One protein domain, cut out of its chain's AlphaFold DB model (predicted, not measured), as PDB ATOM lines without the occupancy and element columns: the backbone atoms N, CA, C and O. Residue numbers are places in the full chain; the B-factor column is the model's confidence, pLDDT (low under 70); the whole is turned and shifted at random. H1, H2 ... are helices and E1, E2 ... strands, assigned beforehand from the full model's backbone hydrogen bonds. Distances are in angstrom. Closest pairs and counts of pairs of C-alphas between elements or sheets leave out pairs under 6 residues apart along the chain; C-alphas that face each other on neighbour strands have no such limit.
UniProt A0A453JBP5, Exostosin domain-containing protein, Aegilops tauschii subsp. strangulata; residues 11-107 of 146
ATOM      1  N   PHE A  11     270.631 158.487 249.667       79.62
ATOM      2  CA  PHE A  11     271.028 158.089 251.011       79.62
ATOM      3  C   PHE A  11     271.876 159.191 251.634       79.62
ATOM      4  O   PHE A  11     272.886 159.621 251.080       79.62
ATOM      5  N   SER A  12     271.462 159.651 252.810       72.69
ATOM      6  CA  SER A  12     272.256 160.576 253.610       72.69
ATOM      7  C   SER A  12     273.603 159.940 253.949       72.69
ATOM      8  O   SER A  12     273.660 158.864 254.542       72.69
ATOM      9  N   THR A  13     274.699 160.621 253.626       79.50
ATOM     10  CA  THR A  13     276.051 160.151 253.962       79.50
ATOM     11  C   THR A  13     276.326 160.189 255.465       79.50
ATOM     12  O   THR A  13     277.186 159.456 255.945       79.50
ATOM     13  N   ALA A  14     275.585 161.003 256.225       77.19
ATOM     14  CA  ALA A  14     275.779 161.168 257.663       77.19
ATOM     15  C   ALA A  14     275.174 160.026 258.497       77.19
ATOM     16  O   ALA A  14     275.724 159.665 259.534       77.19
ATOM     17  N   ASN A  15     274.032 159.473 258.076       78.38
ATOM     18  CA  ASN A  15     273.297 158.462 258.849       78.38
ATOM     19  C   ASN A  15     272.784 157.272 258.019       78.38
ATOM     20  O   ASN A  15     272.198 156.351 258.580       78.38
ATOM     21  N   GLY A  16     272.994 157.270 256.701       76.44
ATOM     22  CA  GLY A  16     272.552 156.201 255.808       76.44
ATOM     23  C   GLY A  16     271.041 156.151 255.584       76.44
ATOM     24  O   GLY A  16     270.547 155.142 255.087       76.44
ATOM     25  N   PHE A  17     270.282 157.186 255.958       75.62
ATOM     26  CA  PHE A  17     268.833 157.184 255.763       75.62
ATOM     27  C   PHE A  17     268.419 157.629 254.364       75.62
ATOM     28  O   PHE A  17     269.006 158.578 253.835       75.62
ATOM     29  N   PRO A  18     267.405 156.967 253.770       77.56
ATOM     30  CA  PRO A  18     266.840 157.409 252.511       77.56
ATOM     31  C   PRO A  18     266.147 158.760 252.706       77.56
ATOM     32  O   PRO A  18     265.433 158.977 253.684       77.56
ATOM     33  N   SER A  19     266.348 159.660 251.754       82.00
ATOM     34  CA  SER A  19     265.686 160.952 251.667       82.00
ATOM     35  C   SER A  19     265.090 161.133 250.276       82.00
ATOM     36  O   SER A  19     265.773 160.948 249.265       82.00
ATOM     37  N   LEU A  20     263.820 161.537 250.248       85.31
ATOM     38  CA  LEU A  20     263.078 161.933 249.049       85.31
ATOM     39  C   LEU A  20     262.759 163.432 249.029       85.31
ATOM     40  O   LEU A  20     261.968 163.881 248.205       85.31
ATOM     41  N   SER A  21     263.403 164.235 249.884       82.81
ATOM     42  CA  SER A  21     263.115 165.671 250.011       82.81
ATOM     43  C   SER A  21     263.191 166.434 248.681       82.81
ATOM     44  O   SER A  21     262.438 167.378 248.458       82.81
ATOM     45  N   HIS A  22     264.071 166.013 247.768       88.06
ATOM     46  CA  HIS A  22     264.246 166.648 246.458       88.06
ATOM     47  C   HIS A  22     263.202 166.224 245.415       88.06
ATOM     48  O   HIS A  22     263.055 166.904 244.400       88.06
ATOM     49  N   ALA A  23     262.475 165.122 245.634       90.69
ATOM     50  CA  ALA A  23     261.592 164.530 244.631       90.69
ATOM     51  C   ALA A  23     260.476 165.490 244.199       90.69
ATOM     52  O   ALA A  23     260.261 165.701 243.005       90.69
ATOM     53  N   ARG A  24     259.806 166.128 245.170       92.69
ATOM     54  CA  ARG A  24     258.700 167.064 244.908       92.69
ATOM     55  C   ARG A  24     259.169 168.280 244.104       92.69
ATOM     56  O   ARG A  24     258.491 168.674 243.162       92.69
ATOM     57  N   GLY A  25     260.336 168.834 244.442       93.81
ATOM     58  CA  GLY A  25     260.935 169.956 243.712       93.81
ATOM     59  C   GLY A  25     261.294 169.587 242.272       93.81
ATOM     60  O   GLY A  25     260.873 170.268 241.344       93.81
ATOM     61  N   LEU A  26     261.973 168.451 242.074       93.94
ATOM     62  CA  LEU A  26     262.368 167.985 240.742       93.94
ATOM     63  C   LEU A  26     261.155 167.744 239.827       93.94
ATOM     64  O   LEU A  26     261.170 168.113 238.653       93.94
ATOM     65  N   LEU A  27     260.092 167.136 240.357       95.25
ATOM     66  CA  LEU A  27     258.861 166.901 239.601       95.25
ATOM     67  C   LEU A  27     258.127 168.207 239.281       95.25
ATOM     68  O   LEU A  27     257.598 168.345 238.179       95.25
ATOM     69  N   ALA A  28     258.125 169.178 240.199       95.88
ATOM     70  CA  ALA A  28     257.563 170.502 239.943       95.88
ATOM     71  C   ALA A  28     258.319 171.227 238.816       95.88
ATOM     72  O   ALA A  28     257.690 171.775 237.907       95.88
ATOM     73  N   ASP A  29     259.653 171.172 238.826       96.31
ATOM     74  CA  ASP A  29     260.498 171.745 237.774       96.31
ATOM     75  C   ASP A  29     260.268 171.055 236.425       96.31
ATOM     76  O   ASP A  29     260.160 171.719 235.391       96.31
ATOM     77  N   ALA A  30     260.113 169.728 236.425       95.31
ATOM     78  CA  ALA A  30     259.759 168.976 235.229       95.31
ATOM     79  C   ALA A  30     258.394 169.393 234.670       95.31
ATOM     80  O   ALA A  30     258.269 169.638 233.472       95.31
ATOM     81  N   VAL A  31     257.376 169.535 235.522       95.94
ATOM     82  CA  VAL A  31     256.063 170.045 235.110       95.94
ATOM     83  C   VAL A  31     256.175 171.463 234.554       95.94
ATOM     84  O   VAL A  31     255.585 171.760 233.516       95.94
ATOM     85  N   ALA A  32     256.957 172.338 235.187       96.06
ATOM     86  CA  ALA A  32     257.178 173.696 234.704       96.06
ATOM     87  C   ALA A  32     257.865 173.719 233.328       96.06
ATOM     88  O   ALA A  32     257.484 174.520 232.470       96.06
ATOM     89  N   LEU A  33     258.833 172.826 233.102       95.56
ATOM     90  CA  LEU A  33     259.492 172.631 231.812       95.56
ATOM     91  C   LEU A  33     258.497 172.140 230.756       95.56
ATOM     92  O   LEU A  33     258.361 172.778 229.717       95.56
ATOM     93  N   VAL A  34     257.748 171.069 231.034       94.50
ATOM     94  CA  VAL A  34     256.732 170.538 230.112       94.50
ATOM     95  C   VAL A  34     255.701 171.616 229.781       94.50
ATOM     96  O   VAL A  34     255.372 171.819 228.619       94.50
ATOM     97  N   ARG A  35     255.239 172.377 230.775       94.69
ATOM     98  CA  ARG A  35     254.288 173.475 230.582       94.69
ATOM     99  C   ARG A  35     254.804 174.578 229.652       94.69
ATOM    100  O   ARG A  35     253.994 175.225 228.991       94.69
ATOM    101  N   ARG A  36     256.115 174.831 229.655       95.56
ATOM    102  CA  ARG A  36     256.755 175.890 228.865       95.56
ATOM    103  C   ARG A  36     257.104 175.428 227.454       95.56
ATOM    104  O   ARG A  36     256.838 176.155 226.507       95.56
ATOM    105  N   GLU A  37     257.691 174.243 227.331       95.00
ATOM    106  CA  GLU A  37     258.250 173.747 226.067       95.00
ATOM    107  C   GLU A  37     257.238 172.948 225.242       95.00
ATOM    108  O   GLU A  37     257.421 172.765 224.040       95.00
ATOM    109  N   MET A  38     256.175 172.440 225.874       91.75
ATOM    110  CA  MET A  38     255.243 171.515 225.243       91.75
ATOM    111  C   MET A  38     253.800 172.036 225.299       91.75
ATOM    112  O   MET A  38     253.318 172.452 226.354       91.75
ATOM    113  N   PRO A  39     253.037 171.950 224.195       87.06
ATOM    114  CA  PRO A  39     251.692 172.527 224.126       87.06
ATOM    115  C   PRO A  39     250.635 171.706 224.879       87.06
ATOM    116  O   PRO A  39     249.486 172.128 225.003       87.06
ATOM    117  N   TYR A  40     250.985 170.510 225.352       89.56
ATOM    118  CA  TYR A  40     250.007 169.529 225.802       89.56
ATOM    119  C   TYR A  40     249.665 169.607 227.300       89.56
ATOM    120  O   TYR A  40     248.552 169.241 227.666       89.56
ATOM    121  N   TRP A  41     250.537 170.141 228.169       93.94
ATOM    122  CA  TRP A  41     250.222 170.263 229.604       93.94
ATOM    123  C   TRP A  41     249.062 171.225 229.858       93.94
ATOM    124  O   TRP A  41     248.107 170.895 230.557       93.94
ATOM    125  N   ASN A  42     249.112 172.414 229.248       91.44
ATOM    126  CA  ASN A  42     248.101 173.458 229.447       91.44
ATOM    127  C   ASN A  42     246.721 173.085 228.884       91.44
ATOM    128  O   ASN A  42     245.730 173.689 229.277       91.44
ATOM    129  N   ARG A  43     246.639 172.078 228.002       93.69
ATOM    130  CA  ARG A  43     245.371 171.585 227.444       93.69
ATOM    131  C   ARG A  43     244.503 170.880 228.488       93.69
ATOM    132  O   ARG A  43     243.285 170.987 228.437       93.69
ATOM    133  N   SER A  44     245.128 170.130 229.391       94.38
ATOM    134  CA  SER A  44     244.455 169.225 230.335       94.38
ATOM    135  C   SER A  44     244.816 169.500 231.796       94.38
ATOM    136  O   SER A  44     244.298 168.837 232.692       94.38
ATOM    137  N   ALA A  45     245.737 170.437 232.044       93.69
ATOM    138  CA  ALA A  45     246.381 170.639 233.338       93.69
ATOM    139  C   ALA A  45     246.951 169.332 233.926       93.69
ATOM    140  O   ALA A  45     246.857 169.101 235.130       93.69
ATOM    141  N   GLY A  46     247.502 168.474 233.062       95.06
ATOM    142  CA  GLY A  46     248.122 167.209 233.449       95.06
ATOM    143  C   GLY A  46     247.186 165.997 233.465       95.06
ATOM    144  O   GLY A  46     247.676 164.900 233.711       95.06
ATOM    145  N   ALA A  47     245.887 166.140 233.170       96.75
ATOM    146  CA  ALA A  47     244.921 165.033 233.282       96.75
ATOM    147  C   ALA A  47     245.144 163.866 232.308       96.75
ATOM    148  O   ALA A  47     244.751 162.735 232.565       96.75
ATOM    149  N   ASP A  48     245.815 164.127 231.194       96.44
ATOM    150  CA  ASP A  48     246.236 163.122 230.218       96.44
ATOM    151  C   ASP A  48     247.731 162.784 230.340       96.44
ATOM    152  O   ASP A  48     248.316 162.223 229.410       96.44
ATOM    153  N   HIS A  49     248.378 163.149 231.453       96.75
ATOM    154  CA  HIS A  49     249.794 162.891 231.706       96.75
ATOM    155  C   HIS A  49     249.989 161.750 232.685       96.75
ATOM    156  O   HIS A  49     249.297 161.656 233.694       96.75
ATOM    157  N   VAL A  50     250.969 160.909 232.373       97.12
ATOM    158  CA  VAL A  50     251.290 159.708 233.131       97.12
ATOM    159  C   VAL A  50     252.655 159.897 233.784       97.12
ATOM    160  O   VAL A  50     253.645 160.099 233.075       97.12
ATOM    161  N   PHE A  51     252.693 159.826 235.114       96.31
ATOM    162  CA  PHE A  51     253.909 159.900 235.930       96.31
ATOM    163  C   PHE A  51     254.159 158.579 236.645       96.31
ATOM    164  O   PHE A  51     253.219 157.854 236.961       96.31
ATOM    165  N   VAL A  52     255.426 158.293 236.943       93.88
ATOM    166  CA  VAL A  52     255.817 157.121 237.730       93.88
ATOM    167  C   VAL A  52     256.167 157.547 239.150       93.88
ATOM    168  O   VAL A  52     257.083 158.336 239.367       93.88
ATOM    169  N   ALA A  53     255.443 156.994 240.114       93.25
ATOM    170  CA  ALA A  53     255.633 157.159 241.545       93.25
ATOM    171  C   ALA A  53     255.884 155.780 242.182       93.25
ATOM    172  O   ALA A  53     255.054 155.222 242.892       93.25
ATOM    173  N   SER A  54     257.044 155.196 241.887       88.00
ATOM    174  CA  SER A  54     257.422 153.830 242.284       88.00
ATOM    175  C   SER A  54     257.990 153.714 243.708       88.00
ATOM    176  O   SER A  54     258.725 152.773 244.000       88.00
ATOM    177  N   HIS A  55     257.734 154.697 244.570       88.12
ATOM    178  CA  HIS A  55     258.242 154.725 245.943       88.12
ATOM    179  C   HIS A  55     257.294 154.029 246.920       88.12
ATOM    180  O   HIS A  55     256.137 153.785 246.592       88.12
ATOM    181  N   ASP A  56     257.793 153.767 248.131       84.44
ATOM    182  CA  ASP A  56     257.095 153.028 249.190       84.44
ATOM    183  C   ASP A  56     255.662 153.528 249.424       84.44
ATOM    184  O   ASP A  56     254.743 152.720 249.419       84.44
ATOM    185  N   PHE A  57     255.459 154.848 249.528       91.19
ATOM    186  CA  PHE A  57     254.135 155.483 249.648       91.19
ATOM    187  C   PHE A  57     253.731 156.243 248.377       91.19
ATOM    188  O   PHE A  57     253.118 157.313 248.423       91.19
ATOM    189  N   GLY A  58     254.127 155.702 247.225       92.25
ATOM    190  CA  GLY A  58     253.701 156.146 245.909       92.25
ATOM    191  C   GLY A  58     253.878 157.646 245.680       92.25
ATOM    192  O   GLY A  58     254.967 158.205 245.851       92.25
ATOM    193  N   ALA A  59     252.785 158.302 245.295       93.75
ATOM    194  CA  ALA A  59     252.757 159.711 244.909       93.75
ATOM    195  C   ALA A  59     252.912 160.725 246.057       93.75
ATOM    196  O   ALA A  59     252.967 161.928 245.799       93.75
ATOM    197  N   CYS A  60     253.004 160.280 247.311       94.12
ATOM    198  CA  CYS A  60     253.346 161.167 248.425       94.12
ATOM    199  C   CYS A  60     254.853 161.464 248.506       94.12
ATOM    200  O   CYS A  60     255.248 162.480 249.077       94.12
ATOM    201  N   PHE A  61     255.696 160.627 247.884       91.69
ATOM    202  CA  PHE A  61     257.157 160.791 247.833       91.69
ATOM    203  C   PHE A  61     257.838 160.882 249.207       91.69
ATOM    204  O   PHE A  61     258.749 161.686 249.403       91.69
ATOM    205  N   HIS A  62     257.437 160.038 250.157       87.56
ATOM    206  CA  HIS A  62     258.074 159.965 251.470       87.56
ATOM    207  C   HIS A  62     258.175 158.501 251.943       87.56
ATOM    208  O   HIS A  62     257.283 157.731 251.610       87.56
ATOM    209  N   PRO A  63     259.235 158.084 252.670       82.62
ATOM    210  CA  PRO A  63     259.410 156.696 253.130       82.62
ATOM    211  C   PRO A  63     258.755 156.366 254.488       82.62
ATOM    212  O   PRO A  63     258.762 155.212 254.900       82.62
ATOM    213  N   MET A  64     258.240 157.359 255.218       84.56
ATOM    214  CA  MET A  64     257.475 157.169 256.467       84.56
ATOM    215  C   MET A  64     256.006 157.525 256.224       84.56
ATOM    216  O   MET A  64     255.753 158.607 255.694       84.56
ATOM    217  N   GLU A  65     255.081 156.634 256.594       87.62
ATOM    218  CA  GLU A  65     253.642 156.725 256.284       87.62
ATOM    219  C   GLU A  65     252.970 157.952 256.899       87.62
ATOM    220  O   GLU A  65     252.248 158.666 256.217       87.62
ATOM    221  N   ASP A  66     253.238 158.229 258.174       89.44
ATOM    222  CA  ASP A  66     252.676 159.360 258.913       89.44
ATOM    223  C   ASP A  66     253.011 160.697 258.241       89.44
ATOM    224  O   ASP A  66     252.139 161.542 258.036       89.44
ATOM    225  N   VAL A  67     254.266 160.852 257.824       89.06
ATOM    226  CA  VAL A  67     254.719 162.027 257.076       89.06
ATOM    227  C   VAL A  67     254.201 162.004 255.638       89.06
ATOM    228  O   VAL A  67     253.802 163.044 255.130       89.06
ATOM    229  N   ALA A  68     254.131 160.840 254.984       91.06
ATOM    230  CA  ALA A  68     253.571 160.717 253.637       91.06
ATOM    231  C   ALA A  68     252.097 161.155 253.594       91.06
ATOM    232  O   ALA A  68     251.700 161.909 252.708       91.06
ATOM    233  N   VAL A  69     251.300 160.723 254.572       93.81
ATOM    234  CA  VAL A  69     249.900 161.120 254.749       93.81
ATOM    235  C   VAL A  69     249.791 162.616 255.032       93.81
ATOM    236  O   VAL A  69     248.925 163.270 254.455       93.81
ATOM    237  N   ALA A  70     250.673 163.168 255.872       95.06
ATOM    238  CA  ALA A  70     250.698 164.601 256.166       95.06
ATOM    239  C   ALA A  70     251.066 165.456 254.937       95.06
ATOM    240  O   ALA A  70     250.457 166.503 254.715       95.06
ATOM    241  N   ASP A  71     252.026 165.006 254.127       93.38
ATOM    242  CA  ASP A  71     252.484 165.702 252.919       93.38
ATOM    243  C   ASP A  71     251.496 165.572 251.750       93.38
ATOM    244  O   ASP A  71     251.382 166.476 250.910       93.38
ATOM    245  N   GLY A  72     250.827 164.422 251.656       95.88
ATOM    246  CA  GLY A  72     249.902 164.063 250.590       95.88
ATOM    247  C   GLY A  72     250.497 164.124 249.179       95.88
ATOM    248  O   GLY A  72     251.694 164.340 248.961       95.88
ATOM    249  N   ILE A  73     249.635 163.950 248.178       96.94
ATOM    250  CA  ILE A  73     250.021 164.076 246.767       96.94
ATOM    251  C   ILE A  73     250.275 165.559 246.439       96.94
ATOM    252  O   ILE A  73     249.424 166.397 246.750       96.94
ATOM    253  N   PRO A  74     251.399 165.919 245.782       95.88
ATOM    254  CA  PRO A  74     251.634 167.287 245.335       95.88
ATOM    255  C   PRO A  74     250.502 167.803 244.436       95.88
ATOM    256  O   PRO A  74     250.096 167.123 243.495       95.88
ATOM    257  N   GLU A  75     250.045 169.038 244.660       95.94
ATOM    258  CA  GLU A  75     248.924 169.640 243.913       95.94
ATOM    259  C   GLU A  75     249.090 169.571 242.387       95.94
ATOM    260  O   GLU A  75     248.134 169.313 241.659       95.94
ATOM    261  N   PHE A  76     250.316 169.737 241.889       95.06
ATOM    262  CA  PHE A  76     250.611 169.691 240.455       95.06
ATOM    263  C   PHE A  76     250.499 168.283 239.833       95.06
ATOM    264  O   PHE A  76     250.511 168.175 238.610       95.06
ATOM    265  N   LEU A  77     250.379 167.226 240.648       96.00
ATOM    266  CA  LEU A  77     250.179 165.836 240.215       96.00
ATOM    267  C   LEU A  77     248.775 165.302 240.494       96.00
ATOM    268  O   LEU A  77     248.412 164.286 239.910       96.00
ATOM    269  N   LYS A  78     247.965 165.964 241.331       96.31
ATOM    270  CA  LYS A  78     246.629 165.467 241.721       96.31
ATOM    271  C   LYS A  78     245.680 165.220 240.547       96.31
ATOM    272  O   LYS A  78     244.763 164.416 240.660       96.31
ATOM    273  N   LYS A  79     245.879 165.921 239.427       96.62
ATOM    274  CA  LYS A  79     245.088 165.719 238.206       96.62
ATOM    275  C   LYS A  79     245.639 164.624 237.300       96.62
ATOM    276  O   LYS A  79     244.911 164.182 236.424       96.62
ATOM    277  N   SER A  80     246.901 164.241 237.456       97.19
ATOM    278  CA  SER A  80     247.588 163.313 236.563       97.19
ATOM    279  C   SER A  80     247.295 161.854 236.883       97.19
ATOM    280  O   SER A  80     246.802 161.527 237.956       97.19
ATOM    281  N   ILE A  81     247.639 160.984 235.935       97.62
ATOM    282  CA  ILE A  81     247.575 159.534 236.088       97.62
ATOM    283  C   ILE A  81     248.886 159.073 236.723       97.62
ATOM    284  O   ILE A  81     249.969 159.258 236.154       97.62
ATOM    285  N   LEU A  82     248.799 158.476 237.903       96.50
ATOM    286  CA  LEU A  82     249.956 158.109 238.711       96.50
ATOM    287  C   LEU A  82     250.158 156.596 238.674       96.50
ATOM    288  O   LEU A  82     249.379 155.824 239.228       96.50
ATOM    289  N   LEU A  83     251.221 156.165 238.009       95.12
ATOM    290  CA  LEU A  83     251.661 154.778 238.028       95.12
ATOM    291  C   LEU A  83     252.432 154.537 239.321       95.12
ATOM    292  O   LEU A  83     253.482 155.146 239.519       95.12
ATOM    293  N   GLN A  84     251.948 153.661 240.194       92.12
ATOM    294  CA  GLN A  84     252.585 153.428 241.491       92.12
ATOM    295  C   GLN A  84     252.613 151.958 241.879       92.12
ATOM    296  O   GLN A  84     251.742 151.184 241.510       92.12
ATOM    297  N   THR A  85     253.636 151.569 242.629       88.88
ATOM    298  CA  THR A  85     253.750 150.229 243.224       88.88
ATOM    299  C   THR A  85     252.989 150.127 244.547       88.88
ATOM    300  O   THR A  85     252.677 149.027 244.995       88.88
ATOM    301  N   PHE A  86     252.672 151.272 245.159       90.94
ATOM    302  CA  PHE A  86     251.857 151.365 246.362       90.94
ATOM    303  C   PHE A  86     250.379 151.133 246.030       90.94
ATOM    304  O   PHE A  86     249.752 151.935 245.337       90.94
ATOM    305  N   GLY A  87     249.829 150.028 246.530       88.81
ATOM    306  CA  GLY A  87     248.412 149.704 246.424       88.81
ATOM    307  C   GLY A  87     247.910 149.132 247.738       88.81
ATOM    308  O   GLY A  87     248.238 147.995 248.076       88.81
ATOM    309  N   VAL A  88     247.119 149.913 248.474       88.69
ATOM    310  CA  VAL A  88     246.401 149.440 249.660       88.69
ATOM    311  C   VAL A  88     244.917 149.286 249.357       88.69
ATOM    312  O   VAL A  88     244.358 149.931 248.468       88.69
ATOM    313  N   HIS A  89     244.265 148.388 250.088       85.94
ATOM    314  CA  HIS A  89     242.815 148.270 250.038       85.94
ATOM    315  C   HIS A  89     242.186 149.346 250.921       85.94
ATOM    316  O   HIS A  89     242.478 149.426 252.113       85.94
ATOM    317  N   GLY A  90     241.275 150.126 250.344       87.69
ATOM    318  CA  GLY A  90     240.573 151.198 251.044       87.69
ATOM    319  C   GLY A  90     241.153 152.589 250.763       87.69
ATOM    320  O   GLY A  90     242.038 152.740 249.923       87.69
ATOM    321  N   PRO A  91     240.611 153.627 251.418       92.12
ATOM    322  CA  PRO A  91     241.027 155.004 251.192       92.12
ATOM    323  C   PRO A  91     242.430 155.246 251.749       92.12
ATOM    324  O   PRO A  91     242.706 154.918 252.902       92.12
ATOM    325  N   HIS A  92     243.293 155.880 250.959       95.06
ATOM    326  CA  HIS A  92     244.608 156.332 251.402       95.06
ATOM    327  C   HIS A  92     244.989 157.620 250.666       95.06
ATOM    328  O   HIS A  92     244.825 157.698 249.450       95.06
ATOM    329  N   VAL A  93     245.540 158.614 251.375       96.31
ATOM    330  CA  VAL A  93     245.862 159.944 250.808       96.31
ATOM    331  C   VAL A  93     246.811 159.835 249.606       96.31
ATOM    332  O   VAL A  93     246.636 160.511 248.598       96.31
ATOM    333  N   CYS A  94     247.775 158.913 249.653       95.25
ATOM    334  CA  CYS A  94     248.706 158.660 248.541       95.25
ATOM    335  C   CYS A  94     248.081 157.974 247.311       95.25
ATOM    336  O   CYS A  94     248.751 157.809 246.294       95.25
ATOM    337  N   GLN A  95     246.805 157.592 247.384       95.12
ATOM    338  CA  GLN A  95     246.000 157.074 246.274       95.12
ATOM    339  C   GLN A  95     244.829 158.010 245.922       95.12
ATOM    340  O   GLN A  95     243.987 157.652 245.101       95.12
ATOM    341  N   GLU A  96     244.770 159.217 246.496       95.50
ATOM    342  CA  GLU A  96     243.706 160.208 246.273       95.50
ATOM    343  C   GLU A  96     243.913 161.018 244.973       95.50
ATOM    344  O   GLU A  96     243.806 162.242 244.923       95.50
ATOM    345  N   ALA A  97     244.265 160.307 243.905       94.94
ATOM    346  CA  ALA A  97     244.370 160.782 242.532       94.94
ATOM    347  C   ALA A  97     244.084 159.605 241.588       94.94
ATOM    348  O   ALA A  97     244.048 158.447 242.022       94.94
ATOM    349  N   GLU A  98     243.912 159.883 240.296       96.31
ATOM    350  CA  GLU A  98     243.837 158.816 239.297       96.31
ATOM    351  C   GLU A  98     245.147 158.026 239.327       96.31
ATOM    352  O   GLU A  98     246.228 158.576 239.104       96.31
ATOM    353  N   HIS A  99     245.074 156.737 239.643       95.00
ATOM    354  CA  HIS A  99     246.265 155.922 239.819       95.00
ATOM    355  C   HIS A  99     246.090 154.525 239.248       95.00
ATOM    356  O   HIS A  99     245.014 153.937 239.269       95.00
ATOM    357  N   VAL A 100     247.204 153.972 238.783       95.44
ATOM    358  CA  VAL A 100     247.291 152.597 238.308       95.44
ATOM    359  C   VAL A 100     248.341 151.897 239.148       95.44
ATOM    360  O   VAL A 100     249.510 152.289 239.154       95.44
ATOM    361  N   VAL A 101     247.916 150.859 239.866       92.69
ATOM    362  CA  VAL A 101     248.839 150.024 240.631       92.69
ATOM    363  C   VAL A 101     249.591 149.124 239.658       92.69
ATOM    364  O   VAL A 101     248.986 148.314 238.956       92.69
ATOM    365  N   ILE A 102     250.911 149.275 239.605       89.12
ATOM    366  CA  ILE A 102     251.788 148.431 238.797       89.12
ATOM    367  C   ILE A 102     252.478 147.438 239.728       89.12
ATOM    368  O   ILE A 102     253.216 147.860 240.622       89.12
ATOM    369  N   PRO A 103     252.271 146.125 239.535       81.50
ATOM    370  CA  PRO A 103     252.962 145.131 240.334       81.50
ATOM    371  C   PRO A 103     254.473 145.199 240.071       81.50
ATOM    372  O   PRO A 103     254.899 145.518 238.954       81.50
ATOM    373  N   PRO A 104     255.309 144.880 241.070       75.88
ATOM    374  CA  PRO A 104     256.740 144.739 240.847       75.88
ATOM    375  C   PRO A 104     257.001 143.714 239.740       75.88
ATOM    376  O   PRO A 104     256.286 142.719 239.611       75.88
ATOM    377  N   HIS A 105     258.036 143.959 238.936       79.31
ATOM    378  CA  HIS A 105     258.418 143.025 237.886       79.31
ATOM    379  C   HIS A 105     258.821 141.677 238.498       79.31
ATOM    380  O   HIS A 105     259.718 141.613 239.340       79.31
ATOM    381  N   VAL A 106     258.165 140.612 238.042       74.31
ATOM    382  CA  VAL A 106     258.507 139.226 238.364       74.31
ATOM    383  C   VAL A 106     258.984 138.569 237.068       74.31
ATOM    384  O   VAL A 106     258.215 138.557 236.101       74.31
ATOM    385  N   PRO A 107     260.226 138.053 237.009       79.69
ATOM    386  CA  PRO A 107     260.710 137.324 235.843       79.69
ATOM    387  C   PRO A 107     259.780 136.144 235.512       79.69
ATOM    388  O   PRO A 107     259.334 135.456 236.440       79.69
TER     389      PRO A 107
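What this domain is: This is residues 11 to 107 of the 146 residues of the protein "Exostosin domain-containing protein" of Aegilops tauschii subsp. strangulata (UniProt A0A453JBP5). With little regular structure, this is a small sheet of three short parallel strands, E1 E2 E3 in order, among loops; long H1 runs separately alongside, H3 lies beyond the strands' last residues and short H2 toward their first. The 97 printed residues, 37 in named elements, run H1 H2 E1 H3 E2 E3, class mixed. It is compact: radius of gyration of the C-alphas 14.2 A, spans 42 by 34 by 33 A.

Where its parts are: E1 is residues 50 to 53, E2 81 to 84, E3 99 to 101, ending at C-alpha 101 (248.839, 150.024, 240.631). H1, residues 23 to 37, 21.0 A from first to last C-alpha, begins at C-alpha 23 (261.592, 164.530, 244.631); H2 is 41 to 44, H3 65 to 71.

How they stand to each other: Inner strand E2 is parallel to E1, at 29 degrees, and E3, at 26 degrees; N 51 and O 81, 3.0 A, and N 100 and O 82, 2.9 A, are within hydrogen-bond range. E1, H3, E2 form a strand-helix-strand unit, parallel neighbours joined through a helix, its crossover right-handed. H1, H2 and H3 are not on the sheet. H1, with residues 34 to 35 alone, only just touches H2, only at the corner, with 3 pairs of C-alphas within 8 A; the closest C-alphas, Arg 35 and Trp 41, are 5.3 A apart. H1 and H3 have every O i to N i+4 pair within range; H2 is too short for one.

The domain as a whole: The farthest C-alphas, Ala 14 and Arg 43, are 44.1 A apart. The printed part has no cut; links E1 to H3 and E2 to E3 are long. No printed residue is under 70 in pLDDT.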